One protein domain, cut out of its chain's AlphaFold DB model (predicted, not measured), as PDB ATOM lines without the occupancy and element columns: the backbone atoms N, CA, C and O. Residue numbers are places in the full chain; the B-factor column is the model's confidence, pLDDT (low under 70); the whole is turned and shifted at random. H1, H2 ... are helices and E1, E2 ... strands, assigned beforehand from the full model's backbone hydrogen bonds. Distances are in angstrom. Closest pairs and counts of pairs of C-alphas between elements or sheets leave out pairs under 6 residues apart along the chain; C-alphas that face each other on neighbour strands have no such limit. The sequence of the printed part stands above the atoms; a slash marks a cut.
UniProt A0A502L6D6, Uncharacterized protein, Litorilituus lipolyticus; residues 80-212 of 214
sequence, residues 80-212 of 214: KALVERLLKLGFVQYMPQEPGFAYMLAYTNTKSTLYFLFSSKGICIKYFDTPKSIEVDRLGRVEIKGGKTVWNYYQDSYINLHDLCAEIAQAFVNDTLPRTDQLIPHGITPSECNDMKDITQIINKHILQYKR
ATOM      1  N   LYS A  80     158.506 111.468 115.602       79.62
ATOM      2  CA  LYS A  80     158.257 112.176 116.869       79.62
ATOM      3  C   LYS A  80     156.762 112.417 117.120       79.62
ATOM      4  O   LYS A  80     156.282 112.135 118.210       79.62
ATOM      5  N   ALA A  81     156.031 112.883 116.110       80.94
ATOM      6  CA  ALA A  81     154.595 113.123 116.203       80.94
ATOM      7  C   ALA A  81     153.798 111.815 116.365       80.94
ATOM      8  O   ALA A  81     152.829 111.791 117.119       80.94
ATOM      9  N   LEU A  82     154.235 110.712 115.740       86.56
ATOM     10  CA  LEU A  82     153.657 109.386 115.989       86.56
ATOM     11  C   LEU A  82     153.830 108.982 117.456       86.56
ATOM     12  O   LEU A  82     152.856 108.612 118.099       86.56
ATOM     13  N   VAL A  83     155.044 109.088 118.003       85.06
ATOM     14  CA  VAL A  83     155.309 108.761 119.414       85.06
ATOM     15  C   VAL A  83     154.441 109.603 120.345       85.06
ATOM     16  O   VAL A  83     153.768 109.050 121.210       85.06
ATOM     17  N   GLU A  84     154.389 110.920 120.143       86.94
ATOM     18  CA  GLU A  84     153.540 111.815 120.941       86.94
ATOM     19  C   GLU A  84     152.057 111.432 120.859       86.94
ATOM     20  O   GLU A  84     151.350 111.466 121.867       86.94
ATOM     21  N   ARG A  85     151.580 111.037 119.675       89.94
ATOM     22  CA  ARG A  85     150.206 110.569 119.481       89.94
ATOM     23  C   ARG A  85     149.944 109.260 120.223       89.94
ATOM     24  O   ARG A  85     148.939 109.167 120.917       89.94
ATOM     25  N   LEU A  86     150.839 108.280 120.121       89.00
ATOM     26  CA  LEU A  86     150.710 106.997 120.817       89.00
ATOM     27  C   LEU A  86     150.703 107.183 122.341       89.00
ATOM     28  O   LEU A  86     149.862 106.602 123.023       89.00
ATOM     29  N   LEU A  87     151.566 108.053 122.874       89.44
ATOM     30  CA  LEU A  87     151.570 108.399 124.300       89.44
ATOM     31  C   LEU A  87     150.234 109.021 124.741       89.44
ATOM     32  O   LEU A  87     149.690 108.642 125.775       89.44
ATOM     33  N   LYS A  88     149.658 109.930 123.939       91.94
ATOM     34  CA  LYS A  88     148.330 110.518 124.209       91.94
ATOM     35  C   LYS A  88     147.195 109.492 124.160       91.94
ATOM     36  O   LYS A  88     146.200 109.671 124.852       91.94
ATOM     37  N   LEU A  89     147.345 108.432 123.365       89.31
ATOM     38  CA  LEU A  89     146.412 107.303 123.309       89.31
ATOM     39  C   LEU A  89     146.552 106.340 124.501       89.31
ATOM     40  O   LEU A  89     145.782 105.391 124.609       89.31
ATOM     41  N   GLY A  90     147.513 106.577 125.398       91.19
ATOM     42  CA  GLY A  90     147.734 105.766 126.594       91.19
ATOM     43  C   GLY A  90     148.788 104.674 126.430       91.19
ATOM     44  O   GLY A  90     148.956 103.869 127.344       91.19
ATOM     45  N   PHE A  91     149.519 104.631 125.308       91.56
ATOM     46  CA  PHE A  91     150.682 103.751 125.201       91.56
ATOM     47  C   PHE A  91     151.765 104.206 126.178       91.56
ATOM     48  O   PHE A  91     152.018 105.400 126.341       91.56
ATOM     49  N   VAL A  92     152.452 103.244 126.784       88.94
ATOM     50  CA  VAL A  92     153.559 103.488 127.709       88.94
ATOM     51  C   VAL A  92     154.875 103.154 127.020       88.94
ATOM     52  O   VAL A  92     154.985 102.148 126.314       88.94
ATOM     53  N   GLN A  93     155.875 104.018 127.192       87.31
ATOM     54  CA  GLN A  93     157.193 103.850 126.587       87.31
ATOM     55  C   GLN A  93     158.123 103.027 127.482       87.31
ATOM     56  O   GLN A  93     158.229 103.279 128.678       87.31
ATOM     57  N   TYR A  94     158.861 102.105 126.869       85.88
ATOM     58  CA  TYR A  94     159.832 101.230 127.515       85.88
ATOM     59  C   TYR A  94     161.127 101.137 126.710       85.88
ATOM     60  O   TYR A  94     161.152 101.385 125.499       85.88
ATOM     61  N   MET A  95     162.205 100.721 127.377       83.94
ATOM     62  CA  MET A  95     163.458 100.370 126.717       83.94
ATOM     63  C   MET A  95     163.509  98.850 126.485       83.94
ATOM     64  O   MET A  95     163.432  98.097 127.452       83.94
ATOM     65  N   PRO A  96     163.614  98.366 125.239       79.94
ATOM     66  CA  PRO A  96     163.721  96.937 124.959       79.94
ATOM     67  C   PRO A  96     165.100  96.388 125.361       79.94
ATOM     68  O   PRO A  96     166.110  97.083 125.254       79.94
ATOM     69  N   GLN A  97     165.153  95.126 125.797       77.00
ATOM     70  CA  GLN A  97     166.417  94.389 125.943       77.00
ATOM     71  C   GLN A  97     167.017  93.986 124.588       77.00
ATOM     72  O   GLN A  97     168.238  93.879 124.469       77.00
ATOM     73  N   GLU A  98     166.167  93.751 123.585       74.94
ATOM     74  CA  GLU A  98     166.590  93.301 122.260       74.94
ATOM     75  C   GLU A  98     167.442  94.372 121.551       74.94
ATOM     76  O   GLU A  98     167.000  95.518 121.391       74.94
ATOM     77  N   PRO A  99     168.660  94.024 121.097       65.75
ATOM     78  CA  PRO A  99     169.516  94.957 120.379       65.75
ATOM     79  C   PRO A  99     168.904  95.329 119.022       65.75
ATOM     80  O   PRO A  99     168.291  94.508 118.346       65.75
ATOM     81  N   GLY A 100     169.106  96.578 118.598       68.62
ATOM     82  CA  GLY A 100     168.604  97.092 117.316       68.62
ATOM     83  C   GLY A 100     167.317  97.915 117.418       68.62
ATOM     84  O   GLY A 100     166.964  98.609 116.462       68.62
ATOM     85  N   PHE A 101     166.668  97.927 118.582       76.56
ATOM     86  CA  PHE A 101     165.543  98.808 118.873       76.56
ATOM     87  C   PHE A 101     165.952  99.940 119.809       76.56
ATOM     88  O   PHE A 101     166.631  99.730 120.809       76.56
ATOM     89  N   ALA A 102     165.524 101.156 119.481       77.25
ATOM     90  CA  ALA A 102     165.794 102.335 120.295       77.25
ATOM     91  C   ALA A 102     164.827 102.437 121.484       77.25
ATOM     92  O   ALA A 102     165.225 102.827 122.575       77.25
ATOM     93  N   TYR A 103     163.551 102.118 121.261       80.50
ATOM     94  CA  TYR A 103     162.499 102.134 122.277       80.50
ATOM     95  C   TYR A 103     161.284 101.333 121.800       80.50
ATOM     96  O   TYR A 103     161.127 101.057 120.605       80.50
ATOM     97  N   MET A 104     160.415 100.992 122.747       87.62
ATOM     98  CA  MET A 104     159.140 100.319 122.531       87.62
ATOM     99  C   MET A 104     158.006 101.166 123.116       87.62
ATOM    100  O   MET A 104     158.171 101.763 124.175       87.62
ATOM    101  N   LEU A 105     156.854 101.195 122.453       90.19
ATOM    102  CA  LEU A 105     155.595 101.700 123.001       90.19
ATOM    103  C   LEU A 105     154.613 100.543 123.120       90.19
ATOM    104  O   LEU A 105     154.440  99.799 122.158       90.19
ATOM    105  N   ALA A 106     153.976 100.396 124.275       91.25
ATOM    106  CA  ALA A 106     153.096  99.275 124.562       91.25
ATOM    107  C   ALA A 106     151.746  99.728 125.113       91.25
ATOM    108  O   ALA A 106     151.676 100.655 125.917       91.25
ATOM    109  N   TYR A 107     150.687  99.034 124.706       91.12
ATOM    110  CA  TYR A 107     149.347  99.194 125.255       91.12
ATOM    111  C   TYR A 107     148.702  97.824 125.453       91.12
ATOM    112  O   TYR A 107     148.811  96.948 124.593       91.12
ATOM    113  N   THR A 108     148.018  97.655 126.580       91.19
ATOM    114  CA  THR A 108     147.279  96.437 126.921       91.19
ATOM    115  C   THR A 108     145.828  96.816 127.171       91.19
ATOM    116  O   THR A 108     145.550  97.611 128.067       91.19
ATOM    117  N   ASN A 109     144.914  96.244 126.389       86.19
ATOM    118  CA  ASN A 109     143.478  96.318 126.651       86.19
ATOM    119  C   ASN A 109     143.012  95.059 127.400       86.19
ATOM    120  O   ASN A 109     143.815  94.238 127.849       86.19
ATOM    121  N   THR A 110     141.699  94.887 127.539       85.69
ATOM    122  CA  THR A 110     141.120  93.761 128.290       85.69
ATOM    123  C   THR A 110     141.364  92.393 127.644       85.69
ATOM    124  O   THR A 110     141.270  91.375 128.328       85.69
ATOM    125  N   LYS A 111     141.685  92.350 126.345       84.75
ATOM    126  CA  LYS A 111     141.770  91.111 125.554       84.75
ATOM    127  C   LYS A 111     143.169  90.807 125.032       84.75
ATOM    128  O   LYS A 111     143.452  89.666 124.697       84.75
ATOM    129  N   SER A 112     144.033  91.805 124.912       86.38
ATOM    130  CA  SER A 112     145.231  91.714 124.082       86.38
ATOM    131  C   SER A 112     146.250  92.795 124.418       86.38
ATOM    132  O   SER A 112     145.949  93.784 125.088       86.38
ATOM    133  N   THR A 113     147.457  92.621 123.893       89.00
ATOM    134  CA  THR A 113     148.548  93.582 124.039       89.00
ATOM    135  C   THR A 113     149.188  93.875 122.689       89.00
ATOM    136  O   THR A 113     149.440  92.966 121.898       89.00
ATOM    137  N   LEU A 114     149.482  95.150 122.441       90.94
ATOM    138  CA  LEU A 114     150.118  95.631 121.222       90.94
ATOM    139  C   LEU A 114     151.388  96.408 121.558       90.94
ATOM    140  O   LEU A 114     151.354  97.351 122.352       90.94
ATOM    141  N   TYR A 115     152.490  96.037 120.911       92.38
ATOM    142  CA  TYR A 115     153.764  96.743 120.978       92.38
ATOM    143  C   TYR A 115     154.138  97.331 119.619       92.38
ATOM    144  O   TYR A 115     154.031  96.669 118.588       92.38
ATOM    145  N   PHE A 116     154.679  98.544 119.648       91.88
ATOM    146  CA  PHE A 116     155.426  99.151 118.556       91.88
ATOM    147  C   PHE A 116     156.890  99.266 118.970       91.88
ATOM    148  O   PHE A 116     157.225 100.039 119.867       91.88
ATOM    149  N   LEU A 117     157.771  98.503 118.325       89.50
ATOM    150  CA  LEU A 117     159.211  98.557 118.540       89.50
ATOM    151  C   LEU A 117     159.859  99.373 117.422       89.50
ATOM    152  O   LEU A 117     159.729  99.054 116.239       89.50
ATOM    153  N   PHE A 118     160.589 100.421 117.788       84.31
ATOM    154  CA  PHE A 118     161.154 101.349 116.817       84.31
ATOM    155  C   PHE A 118     162.652 101.129 116.641       84.31
ATOM    156  O   PHE A 118     163.434 101.303 117.578       84.31
ATOM    157  N   SER A 119     163.070 100.835 115.413       82.00
ATOM    158  CA  SER A 119     164.479 100.709 115.025       82.00
ATOM    159  C   SER A 119     164.920 101.887 114.145       82.00
ATOM    160  O   SER A 119     164.155 102.821 113.884       82.00
ATOM    161  N   SER A 120     166.175 101.880 113.696       76.06
ATOM    162  CA  SER A 120     166.643 102.788 112.638       76.06
ATOM    163  C   SER A 120     166.141 102.384 111.247       76.06
ATOM    164  O   SER A 120     166.018 103.242 110.381       76.06
ATOM    165  N   LYS A 121     165.833 101.096 111.038       75.00
ATOM    166  CA  LYS A 121     165.441 100.531 109.737       75.00
ATOM    167  C   LYS A 121     163.928 100.548 109.495       75.00
ATOM    168  O   LYS A 121     163.490 100.513 108.350       75.00
ATOM    169  N   GLY A 122     163.138 100.603 110.563       82.81
ATOM    170  CA  GLY A 122     161.692 100.436 110.485       82.81
ATOM    171  C   GLY A 122     161.008 100.334 111.842       82.81
ATOM    172  O   GLY A 122     161.616 100.599 112.888       82.81
ATOM    173  N   ILE A 123     159.747  99.916 111.812       86.94
ATOM    174  CA  ILE A 123     158.888  99.687 112.972       86.94
ATOM    175  C   ILE A 123     158.449  98.225 112.962       86.94
ATOM    176  O   ILE A 123     157.919  97.723 111.974       86.94
ATOM    177  N   CYS A 124     158.662  97.544 114.076       87.62
ATOM    178  CA  CYS A 124     158.166  96.199 114.305       87.62
ATOM    179  C   CYS A 124     156.896  96.284 115.155       87.62
ATOM    180  O   CYS A 124     156.900  96.884 116.229       87.62
ATOM    181  N   ILE A 125     155.805  95.715 114.655       88.81
ATOM    182  CA  ILE A 125     154.530  95.629 115.360       88.81
ATOM    183  C   ILE A 125     154.431  94.231 115.951       88.81
ATOM    184  O   ILE A 125     154.579  93.238 115.237       88.81
ATOM    185  N   LYS A 126     154.169  94.149 117.252       88.69
ATOM    186  CA  LYS A 126     154.045  92.879 117.959       88.69
ATOM    187  C   LYS A 126     152.703  92.791 118.658       88.69
ATOM    188  O   LYS A 126     152.380  93.631 119.491       88.69
ATOM    189  N   TYR A 127     151.932  91.770 118.318       86.00
ATOM    190  CA  TYR A 127     150.586  91.556 118.824       86.00
ATOM    191  C   TYR A 127     150.512  90.281 119.661       86.00
ATOM    192  O   TYR A 127     150.976  89.213 119.251       86.00
ATOM    193  N   PHE A 128     149.879  90.390 120.821       85.25
ATOM    194  CA  PHE A 128     149.555  89.284 121.706       85.25
ATOM    195  C   PHE A 128     148.039  89.205 121.823       85.25
ATOM    196  O   PHE A 128     147.390  90.169 122.218       85.25
ATOM    197  N   ASP A 129     147.485  88.039 121.522       83.69
ATOM    198  CA  ASP A 129     146.054  87.720 121.632       83.69
ATOM    199  C   ASP A 129     145.588  87.493 123.080       83.69
ATOM    200  O   ASP A 129     144.477  87.034 123.323       83.69
ATOM    201  N   THR A 130     146.453  87.814 124.040       85.94
ATOM    202  CA  THR A 130     146.197  87.775 125.474       85.94
ATOM    203  C   THR A 130     146.842  88.996 126.128       85.94
ATOM    204  O   THR A 130     147.914  89.422 125.677       85.94
ATOM    205  N   PRO A 131     146.240  89.568 127.188       89.25
ATOM    206  CA  PRO A 131     146.864  90.643 127.945       89.25
ATOM    207  C   PRO A 131     148.204  90.184 128.525       89.25
ATOM    208  O   PRO A 131     148.305  89.120 129.140       89.25
ATOM    209  N   LYS A 132     149.243  90.995 128.339       88.06
ATOM    210  CA  LYS A 132     150.575  90.773 128.898       88.06
ATOM    211  C   LYS A 132     150.873  91.786 129.990       88.06
ATOM    212  O   LYS A 132     150.735  92.994 129.792       88.06
ATOM    213  N   SER A 133     151.333  91.276 131.128       83.69
ATOM    214  CA  SER A 133     152.068  92.069 132.105       83.69
ATOM    215  C   SER A 133     153.449  92.384 131.540       83.69
ATOM    216  O   SER A 133     154.147  91.497 131.046       83.69
ATOM    217  N   ILE A 134     153.834  93.655 131.593       82.56
ATOM    218  CA  ILE A 134     155.154  94.097 131.152       82.56
ATOM    219  C   ILE A 134     156.111  93.946 132.329       82.56
ATOM    220  O   ILE A 134     156.018  94.679 133.312       82.56
ATOM    221  N   GLU A 135     157.014  92.978 132.226       80.38
ATOM    222  CA  GLU A 135     158.079  92.767 133.200       80.38
ATOM    223  C   GLU A 135     159.316  93.574 132.808       80.38
ATOM    224  O   GLU A 135     159.721  93.614 131.643       80.38
ATOM    225  N   VAL A 136     159.904  94.232 133.802       81.19
ATOM    226  CA  VAL A 136     161.063  95.102 133.633       81.19
ATOM    227  C   VAL A 136     162.214  94.530 134.451       81.19
ATOM    228  O   VAL A 136     162.044  94.182 135.619       81.19
ATOM    229  N   ASP A 137     163.386  94.415 133.838       76.50
ATOM    230  CA  ASP A 137     164.586  93.936 134.508       76.50
ATOM    231  C   ASP A 137     165.167  94.973 135.489       76.50
ATOM    232  O   ASP A 137     164.696  96.104 135.632       76.50
ATOM    233  N   ARG A 138     166.261  94.593 136.158       75.19
ATOM    234  CA  ARG A 138     166.969  95.455 137.119       75.19
ATOM    235  C   ARG A 138     167.557  96.733 136.497       75.19
ATOM    236  O   ARG A 138     167.955  97.623 137.238       75.19
ATOM    237  N   LEU A 139     167.647  96.814 135.168       72.69
ATOM    238  CA  LEU A 139     168.156  97.954 134.403       72.69
ATOM    239  C   LEU A 139     167.031  98.784 133.765       72.69
ATOM    240  O   LEU A 139     167.320  99.684 132.974       72.69
ATOM    241  N   GLY A 140     165.765  98.498 134.075       72.19
ATOM    242  CA  GLY A 140     164.639  99.221 133.492       72.19
ATOM    243  C   GLY A 140     164.265  98.754 132.078       72.19
ATOM    244  O   GLY A 140     163.561  99.482 131.375       72.19
ATOM    245  N   ARG A 141     164.738  97.583 131.627       76.00
ATOM    246  CA  ARG A 141     164.520  97.073 130.266       76.00
ATOM    247  C   ARG A 141     163.485  95.960 130.217       76.00
ATOM    248  O   ARG A 141     163.406  95.134 131.118       76.00
ATOM    249  N   VAL A 142     162.732  95.913 129.125       76.75
ATOM    250  CA  VAL A 142     161.671  94.928 128.901       76.75
ATOM    251  C   VAL A 142     162.169  93.816 127.991       76.75
ATOM    252  O   VAL A 142     162.697  94.074 126.904       76.75
ATOM    253  N   GLU A 143     161.967  92.575 128.425       81.50
ATOM    254  CA  GLU A 143     162.143  91.401 127.578       81.50
ATOM    255  C   GLU A 143     160.894  91.184 126.711       81.50
ATOM    256  O   GLU A 143     159.765  91.208 127.201       81.50
ATOM    257  N   ILE A 144     161.078  90.969 125.406       75.81
ATOM    258  CA  ILE A 144     159.976  90.956 124.434       75.81
ATOM    259  C   ILE A 144     159.880  89.575 123.770       75.81
ATOM    260  O   ILE A 144     160.137  89.406 122.583       75.81
ATOM    261  N   LYS A 145     159.472  88.551 124.529       80.19
ATOM    262  CA  LYS A 145     159.328  87.163 124.037       80.19
ATOM    263  C   LYS A 145     157.920  86.835 123.524       80.19
ATOM    264  O   LYS A 145     156.927  87.340 124.040       80.19
ATOM    265  N   GLY A 146     157.827  85.929 122.545       83.00
ATOM    266  CA  GLY A 146     156.554  85.434 121.986       83.00
ATOM    267  C   GLY A 146     155.917  86.399 120.984       83.00
ATOM    268  O   GLY A 146     156.648  87.154 120.367       83.00
ATOM    269  N   GLY A 147     154.588  86.384 120.834       80.50
ATOM    270  CA  GLY A 147     153.819  87.369 120.053       80.50
ATOM    271  C   GLY A 147     153.895  87.215 118.528       80.50
ATOM    272  O   GLY A 147     154.910  86.808 117.962       80.50
ATOM    273  N   LYS A 148     152.806  87.573 117.845       79.31
ATOM    274  CA  LYS A 148     152.774  87.665 116.380       79.31
ATOM    275  C   LYS A 148     153.480  88.945 115.962       79.31
ATOM    276  O   LYS A 148     153.186  90.005 116.506       79.31
ATOM    277  N   THR A 149     154.411  88.836 115.026       82.25
ATOM    278  CA  THR A 149     155.339  89.919 114.697       82.25
ATOM    279  C   THR A 149     155.202  90.310 113.235       82.25
ATOM    280  O   THR A 149     155.198  89.446 112.363       82.25
ATOM    281  N   VAL A 150     155.112  91.612 112.977       79.75
ATOM    282  CA  VAL A 150     155.055  92.199 111.638       79.75
ATOM    283  C   VAL A 150     156.149  93.250 111.534       79.75
ATOM    284  O   VAL A 150     156.142  94.245 112.262       79.75
ATOM    285  N   TRP A 151     157.101  93.025 110.637       78.25
ATOM    286  CA  TRP A 151     158.182  93.968 110.378       78.25
ATOM    287  C   TRP A 151     157.828  94.904 109.235       78.25
ATOM    288  O   TRP A 151     157.502  94.457 108.141       78.25
ATOM    289  N   ASN A 152     157.935  96.204 109.493       74.25
ATOM    290  CA  ASN A 152     157.701  97.237 108.501       74.25
ATOM    291  C   ASN A 152     158.949  98.100 108.343       74.25
ATOM    292  O   ASN A 152     159.359  98.778 109.286       74.25
ATOM    293  N   TYR A 153     159.556  98.084 107.164       75.00
ATOM    294  CA  TYR A 153     160.775  98.827 106.860       75.00
ATOM    295  C   TYR A 153     160.459 100.134 106.144       75.00
ATOM    296  O   TYR A 153     159.559 100.204 105.312       75.00
ATOM    297  N   TYR A 154     161.214 101.188 106.459       69.31
ATOM    298  CA  TYR A 154     161.010 102.494 105.823       69.31
ATOM    299  C   TYR A 154     161.367 102.490 104.331       69.31
ATOM    300  O   TYR A 154     160.829 103.294 103.576       69.31
ATOM    301  N   GLN A 155     162.301 101.631 103.916       65.44
ATOM    302  CA  GLN A 155     162.728 101.520 102.521       65.44
ATOM    303  C   GLN A 155     161.678 100.773 101.699       65.44
ATOM    304  O   GLN A 155     161.084  99.821 102.191       65.44
ATOM    305  N   ASP A 156     161.459 101.219 100.460       54.56
ATOM    306  CA  ASP A 156     160.599 100.556  99.468       54.56
ATOM    307  C   ASP A 156     159.147 100.294  99.932       54.56
ATOM    308  O   ASP A 156     158.426  99.470  99.369       54.56
ATOM    309  N   SER A 157     158.693 101.022 100.956       58.50
ATOM    310  CA  SER A 157     157.306 101.011 101.414       58.50
ATOM    311  C   SER A 157     156.484 101.999 100.589       58.50
ATOM    312  O   SER A 157     156.724 103.203 100.629       58.50
ATOM    313  N   TYR A 158     155.467 101.500  99.886       64.19
ATOM    314  CA  TYR A 158     154.475 102.323  99.180       64.19
ATOM    315  C   TYR A 158     153.444 102.964 100.127       64.19
ATOM    316  O   TYR A 158     152.547 103.673  99.679       64.19
ATOM    317  N   ILE A 159     153.560 102.714 101.435       66.19
ATOM    318  CA  ILE A 159     152.685 103.272 102.465       66.19
ATOM    319  C   ILE A 159     153.459 104.166 103.436       66.19
ATOM    320  O   ILE A 159     154.638 103.934 103.730       66.19
ATOM    321  N   ASN A 160     152.765 105.148 104.011       78.31
ATOM    322  CA  ASN A 160     153.278 105.896 105.149       78.31
ATOM    323  C   ASN A 160     153.129 105.049 106.424       78.31
ATOM    324  O   ASN A 160     152.053 104.939 107.012       78.31
ATOM    325  N   LEU A 161     154.241 104.452 106.860       79.69
ATOM    326  CA  LEU A 161     154.275 103.585 108.038       79.69
ATOM    327  C   LEU A 161     153.815 104.276 109.319       79.69
ATOM    328  O   LEU A 161     153.281 103.610 110.206       79.69
ATOM    329  N   HIS A 162     154.037 105.584 109.449       84.56
ATOM    330  CA  HIS A 162     153.652 106.283 110.666       84.56
ATOM    331  C   HIS A 162     152.140 106.452 110.766       84.56
ATOM    332  O   HIS A 162     151.581 106.241 111.843       84.56
ATOM    333  N   ASP A 163     151.488 106.768 109.650       83.06
ATOM    334  CA  ASP A 163     150.031 106.876 109.594       83.06
ATOM    335  C   ASP A 163     149.387 105.506 109.802       83.06
ATOM    336  O   ASP A 163     148.501 105.378 110.647       83.06
ATOM    337  N   LEU A 164     149.929 104.457 109.169       84.06
ATOM    338  CA  LEU A 164     149.495 103.080 109.410       84.06
ATOM    339  C   LEU A 164     149.579 102.710 110.901       84.06
ATOM    340  O   LEU A 164     148.620 102.194 111.474       84.06
ATOM    341  N   CYS A 165     150.709 102.990 111.559       88.81
ATOM    342  CA  CYS A 165     150.860 102.705 112.989       88.81
ATOM    343  C   CYS A 165     149.846 103.488 113.837       88.81
ATOM    344  O   CYS A 165     149.317 102.949 114.809       88.81
ATOM    345  N   ALA A 166     149.560 104.742 113.475       88.12
ATOM    346  CA  ALA A 166     148.577 105.560 114.174       88.12
ATOM    347  C   ALA A 166     147.146 105.019 114.010       88.12
ATOM    348  O   ALA A 166     146.393 105.001 114.984       88.12
ATOM    349  N   GLU A 167     146.775 104.552 112.814       85.62
ATOM    350  CA  GLU A 167     145.484 103.908 112.547       85.62
ATOM    351  C   GLU A 167     145.319 102.614 113.348       85.62
ATOM    352  O   GLU A 167     144.312 102.437 114.034       85.62
ATOM    353  N   ILE A 168     146.331 101.740 113.307       85.94
ATOM    354  CA  ILE A 168     146.349 100.481 114.063       85.94
ATOM    355  C   ILE A 168     146.183 100.765 115.556       85.94
ATOM    356  O   ILE A 168     145.356 100.137 116.214       85.94
ATOM    357  N   ALA A 169     146.939 101.726 116.096       88.75
ATOM    358  CA  ALA A 169     146.866 102.089 117.505       88.75
ATOM    359  C   ALA A 169     145.485 102.624 117.898       88.75
ATOM    360  O   ALA A 169     144.947 102.233 118.931       88.75
ATOM    361  N   GLN A 170     144.896 103.490 117.070       88.00
ATOM    362  CA  GLN A 170     143.573 104.050 117.330       88.00
ATOM    363  C   GLN A 170     142.484 102.973 117.318       88.00
ATOM    364  O   GLN A 170     141.630 102.970 118.204       88.00
ATOM    365  N   ALA A 171     142.517 102.063 116.340       81.44
ATOM    366  CA  ALA A 171     141.594 100.934 116.279       81.44
ATOM    367  C   ALA A 171     141.748 100.038 117.516       81.44
ATOM    368  O   ALA A 171     140.760  99.706 118.169       81.44
ATOM    369  N   PHE A 172     142.995  99.733 117.885       87.81
ATOM    370  CA  PHE A 172     143.315  98.850 118.999       87.81
ATOM    371  C   PHE A 172     142.836  99.381 120.356       87.81
ATOM    372  O   PHE A 172     142.274  98.627 121.151       87.81
ATOM    373  N   VAL A 173     143.018 100.681 120.610       86.81
ATOM    374  CA  VAL A 173     142.535 101.345 121.834       86.81
ATOM    375  C   VAL A 173     141.005 101.348 121.909       86.81
ATOM    376  O   VAL A 173     140.445 101.264 122.996       86.81
ATOM    377  N   ASN A 174     140.323 101.365 120.763       84.56
ATOM    378  CA  ASN A 174     138.865 101.283 120.672       84.56
ATOM    379  C   ASN A 174     138.346  99.828 120.642       84.56
ATOM    380  O   ASN A 174     137.254  99.580 120.129       84.56
ATOM    381  N   ASP A 175     139.139  98.857 121.114       78.81
ATOM    382  CA  ASP A 175     138.840  97.415 121.101       78.81
ATOM    383  C   ASP A 175     138.433  96.861 119.720       78.81
ATOM    384  O   ASP A 175     137.778  95.821 119.599       78.81
ATOM    385  N   THR A 176     138.858  97.538 118.652       74.94
ATOM    386  CA  THR A 176     138.654  97.111 117.271       74.94
ATOM    387  C   THR A 176     139.924  96.430 116.777       74.94
ATOM    388  O   THR A 176     141.025  96.974 116.884       74.94
ATOM    389  N   LEU A 177     139.788  95.217 116.237       64.31
ATOM    390  CA  LEU A 177     140.933  94.512 115.664       64.31
ATOM    391  C   LEU A 177     141.463  95.284 114.444       64.31
ATOM    392  O   LEU A 177     140.662  95.689 113.595       64.31
ATOM    393  N   PRO A 178     142.791  95.463 114.320       60.53
ATOM    394  CA  PRO A 178     143.382  96.009 113.106       60.53
ATOM    395  C   PRO A 178     143.007  95.149 111.897       60.53
ATOM    396  O   PRO A 178     142.902  93.922 112.006       60.53
ATOM    397  N   ARG A 179     142.814  95.781 110.737       59.34
ATOM    398  CA  ARG A 179     142.483  95.048 109.513       59.34
ATOM    399  C   ARG A 179     143.655  94.158 109.096       59.34
ATOM    400  O   ARG A 179     144.817  94.423 109.399       59.34
ATOM    401  N   THR A 180     143.353  93.068 108.403       55.75
ATOM    402  CA  THR A 180     144.346  92.041 108.062       55.75
ATOM    403  C   THR A 180     145.430  92.559 107.115       55.75
ATOM    404  O   THR A 180     146.588  92.180 107.244       55.75
ATOM    405  N   ASP A 181     145.061  93.466 106.214       56.88
ATOM    406  CA  ASP A 181     145.937  94.200 105.295       56.88
ATOM    407  C   ASP A 181     146.824  95.244 105.994       56.88
ATOM    408  O   ASP A 181     147.785  95.712 105.397       56.88
ATOM    409  N   GLN A 182     146.538  95.589 107.253       58.47
ATOM    410  CA  GLN A 182     147.360  96.484 108.078       58.47
ATOM    411  C   GLN A 182     148.408  95.724 108.908       58.47
ATOM    412  O   GLN A 182     149.333  96.324 109.451       58.47
ATOM    413  N   LEU A 183     148.268  94.399 109.025       63.72
ATOM    414  CA  LEU A 183     149.179  93.515 109.758       63.72
ATOM    415  C   LEU A 183     149.983  92.615 108.809       63.72
ATOM    416  O   LEU A 183     150.374  91.506 109.177       63.72
ATOM    417  N   ILE A 184     150.234  93.095 107.592       65.25
ATOM    418  CA  ILE A 184     151.200  92.488 106.678       65.25
ATOM    419  C   ILE A 184     152.509  93.280 106.700       65.25
ATOM    420  O   ILE A 184     152.499  94.477 106.984       65.25
ATOM    421  N   PRO A 185     153.651  92.637 106.426       61.91
ATOM    422  CA  PRO A 185     154.916  93.347 106.342       61.91
ATOM    423  C   PRO A 185     154.979  94.300 105.141       61.91
ATOM    424  O   PRO A 185     154.664  93.908 104.017       61.91
ATOM    425  N   HIS A 186     155.461  95.521 105.363       66.81
ATOM    426  CA  HIS A 186     155.697  96.531 104.329       66.81
ATOM    427  C   HIS A 186     157.189  96.876 104.208       66.81
ATOM    428  O   HIS A 186     157.926  96.851 105.195       66.81
ATOM    429  N   GLY A 187     157.646  97.198 102.995       53.47
ATOM    430  CA  GLY A 187     159.052  97.538 102.733       53.47
ATOM    431  C   GLY A 187     160.024  96.348 102.772       53.47
ATOM    432  O   GLY A 187     161.225  96.539 102.941       53.47
ATOM    433  N   ILE A 188     159.523  95.113 102.646       56.50
ATOM    434  CA  ILE A 188     160.352  93.897 102.591       56.50
ATOM    435  C   ILE A 188     160.731  93.574 101.142       56.50
ATOM    436  O   ILE A 188     159.870  93.514 100.263       56.50
ATOM    437  N   THR A 189     162.014  93.291 100.896       46.22
ATOM    438  CA  THR A 189     162.471  92.756  99.604       46.22
ATOM    439  C   THR A 189     162.199  91.243  99.503       46.22
ATOM    440  O   THR A 189     162.302  90.538 100.506       46.22
ATOM    441  N   PRO A 190     161.916  90.669  98.311       40.53
ATOM    442  CA  PRO A 190     161.590  89.241  98.163       40.53
ATOM    443  C   PRO A 190     162.614  88.248  98.751       40.53
ATOM    444  O   PRO A 190     162.267  87.102  99.023       40.53
ATOM    445  N   SER A 191     163.869  88.661  98.955       42.16
ATOM    446  CA  SER A 191     164.933  87.855  99.570       42.16
ATOM    447  C   SER A 191     164.825  87.690 101.090       42.16
ATOM    448  O   SER A 191     165.456  86.792 101.637       42.16
ATOM    449  N   GLU A 192     164.049  88.533 101.774       43.62
ATOM    450  CA  GLU A 192     163.924  88.545 103.241       43.62
ATOM    451  C   GLU A 192     162.643  87.837 103.734       43.62
ATOM    452  O   GLU A 192     162.389  87.754 104.935       43.62
ATOM    453  N   CYS A 193     161.854  87.262 102.819       44.28
ATOM    454  CA  CYS A 193     160.584  86.596 103.109       44.28
ATOM    455  C   CYS A 193     160.714  85.064 103.159       44.28
ATOM    456  O   CYS A 193     160.323  84.371 102.222       44.28
ATOM    457  N   ASN A 194     161.215  84.517 104.270       44.03
ATOM    458  CA  ASN A 194     161.155  83.067 104.521       44.03
ATOM    459  C   ASN A 194     159.981  82.640 105.429       44.03
ATOM    460  O   ASN A 194     159.546  81.495 105.333       44.03
ATOM    461  N   ASP A 195     159.370  83.562 106.186       45.56
ATOM    462  CA  ASP A 195     158.310  83.246 107.172       45.56
ATOM    463  C   ASP A 195     156.873  83.582 106.698       45.56
ATOM    464  O   ASP A 195     155.897  83.459 107.438       45.56
ATOM    465  N   MET A 196     156.699  83.983 105.431       45.50
ATOM    466  CA  MET A 196     155.405  84.417 104.862       45.50
ATOM    467  C   MET A 196     154.328  83.322 104.779       45.50
ATOM    468  O   MET A 196     153.130  83.624 104.692       45.50
ATOM    469  N   LYS A 197     154.735  82.047 104.762       43.62
ATOM    470  CA  LYS A 197     153.813  80.920 104.556       43.62
ATOM    471  C   LYS A 197     152.908  80.680 105.767       43.62
ATOM    472  O   LYS A 197     151.742  80.343 105.572       43.62
ATOM    473  N   ASP A 198     153.388  80.953 106.975       47.31
ATOM    474  CA  ASP A 198     152.675  80.585 108.202       47.31
ATOM    475  C   ASP A 198     151.573  81.589 108.571       47.31
ATOM    476  O   ASP A 198     150.459  81.197 108.925       47.31
ATOM    477  N   ILE A 199     151.816  82.893 108.403       42.91
ATOM    478  CA  ILE A 199     150.826  83.939 108.729       42.91
ATOM    479  C   ILE A 199     149.626  83.876 107.769       42.91
ATOM    480  O   ILE A 199     148.471  83.914 108.201       42.91
ATOM    481  N   THR A 200     149.889  83.690 106.475       45.66
ATOM    482  CA  THR A 200     148.850  83.599 105.435       45.66
ATOM    483  C   THR A 200     147.965  82.357 105.616       45.66
ATOM    484  O   THR A 200     146.746  82.419 105.435       45.66
ATOM    485  N   GLN A 201     148.541  81.219 106.025       47.72
ATOM    486  CA  GLN A 201     147.787  79.985 106.280       47.72
ATOM    487  C   GLN A 201     146.882  80.080 107.518       47.72
ATOM    488  O   GLN A 201     145.759  79.570 107.500       47.72
ATOM    489  N   ILE A 202     147.322  80.767 108.575       48.94
ATOM    490  CA  ILE A 202     146.540  80.946 109.808       48.94
ATOM    491  C   ILE A 202     145.323  81.851 109.573       48.94
ATOM    492  O   ILE A 202     144.221  81.533 110.025       48.94
ATOM    493  N   ILE A 203     145.496  82.942 108.824       44.94
ATOM    494  CA  ILE A 203     144.404  83.865 108.479       44.94
ATOM    495  C   ILE A 203     143.330  83.145 107.656       44.94
ATOM    496  O   ILE A 203     142.146  83.210 107.988       44.94
ATOM    497  N   ASN A 204     143.738  82.376 106.643       44.97
ATOM    498  CA  ASN A 204     142.807  81.587 105.836       44.97
ATOM    499  C   ASN A 204     142.052  80.543 106.673       44.97
ATOM    500  O   ASN A 204     140.855  80.338 106.467       44.97
ATOM    501  N   LYS A 205     142.710  79.924 107.662       44.75
ATOM    502  CA  LYS A 205     142.074  78.965 108.576       44.75
ATOM    503  C   LYS A 205     141.008  79.620 109.465       44.75
ATOM    504  O   LYS A 205     139.942  79.037 109.629       44.75
ATOM    505  N   HIS A 206     141.249  80.819 110.000       44.78
ATOM    506  CA  HIS A 206     140.261  81.533 110.825       44.78
ATOM    507  C   HIS A 206     139.088  82.103 110.018       44.78
ATOM    508  O   HIS A 206     137.948  82.000 110.467       44.78
ATOM    509  N   ILE A 207     139.323  82.617 108.804       44.44
ATOM    510  CA  ILE A 207     138.243  83.062 107.903       44.44
ATOM    511  C   ILE A 207     137.326  81.886 107.526       44.44
ATOM    512  O   ILE A 207     136.105  82.032 107.486       44.44
ATOM    513  N   LEU A 208     137.896  80.701 107.284       41.16
ATOM    514  CA  LEU A 208     137.125  79.487 106.994       41.16
ATOM    515  C   LEU A 208     136.344  78.961 108.205       41.16
ATOM    516  O   LEU A 208     135.304  78.336 108.020       41.16
ATOM    517  N   GLN A 209     136.828  79.206 109.421       40.53
ATOM    518  CA  GLN A 209     136.156  78.793 110.653       40.53
ATOM    519  C   GLN A 209     134.939  79.687 110.946       40.53
ATOM    520  O   GLN A 209     133.858  79.168 111.193       40.53
ATOM    521  N   TYR A 210     135.066  81.005 110.753       34.53
ATOM    522  CA  TYR A 210     133.948  81.955 110.871       34.53
ATOM    523  C   TYR A 210     132.849  81.752 109.817       34.53
ATOM    524  O   TYR A 210     131.674  81.948 110.102       34.53
ATOM    525  N   LYS A 211     133.201  81.313 108.600       41.59
ATOM    526  CA  LYS A 211     132.219  80.993 107.546       41.59
ATOM    527  C   LYS A 211     131.434  79.696 107.781       41.59
ATOM    528  O   LYS A 211     130.525  79.417 107.012       41.59
ATOM    529  N   ARG A 212     131.811  78.879 108.769       42.00
ATOM    530  CA  ARG A 212     131.084  77.650 109.138       42.00
ATOM    531  C   ARG A 212     130.131  77.846 110.318       42.00
ATOM    532  O   ARG A 212     129.359  76.940 110.602       42.00
TER     533      ARG A 212
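This is residues 80 to 212 of the 214 residues of an uncharacterized protein of Litorilituus lipolyticus (UniProt A0A502L6D6). A strongly twisted sheet of five strands has H2 packed over one face, with H1 side by side with H2 and grazing the sheet, while H3 lies off this body, and residues 204 to 212 stick out. The printed part has 133 residues, with three named helices and five named strands that follow along the chain as H1 E1 E2 E3 E4 E5 H2 H3; the antiparallel sheet has the order E1 - E2 - E3 - E4 - E5, and the class is mixed, helices and strands, with 70 residues in named elements. It is compact, with a radius of gyration of the C-alphas of 15.0 A and spans of 46 by 35 by 27 A.

H1, residues 80 to 88, begins at C-alpha 80 (158.257, 112.176, 116.869). E1 is residues 92 to 96, E2 101 to 108 (20.1 A), E3 113 to 119 (19.6 A), E4 122 to 128 (19.9 A) and E5 148 to 153. H2, residues 161 to 173, is 18.3 A long; H3, residues 196 to 210, is 22.4 A long and ends at C-alpha 210 (133.948, 81.955, 110.871).

The strands form a meander, each the antiparallel neighbour of the one before. N 94 and O 104 of E1 and E2 are 2.8 A apart, N 105 and O 116 of E2 and E3 2.9 A, N 115 and O 126 of E3 and E4 2.8 A, and N 125 and O 150 of E4 and E5 2.8 A, within hydrogen-bond range. In two layers, helix on sheet, H2 is over E3 and E4 at a height over the sheet of 9.7 A; it runs along the strands, at 17 degrees to E4 on the local plane. H1 only grazes the sheet with residues 83 to 87. H1 and H2 touch, the closest C-alphas being those of Leu 82 and His 162, 6.2 A, at a shallow tilt of 2 degrees, the same way. H3 is not on the sheet and is apart from H2. Every O i to N i+4 pair is within hydrogen-bond range in H1 and H2, and 10 of 11 in H3.

The C-alphas farthest apart, of Leu 139 and Arg 212, are 49.2 A apart. The printed part has no cut; the links E4 to E5 and H2 to H3 are long. The mean pLDDT of the printed part is 73.3, and residues 99 to 100, 154 to 159 and 177 to 212 are under 70.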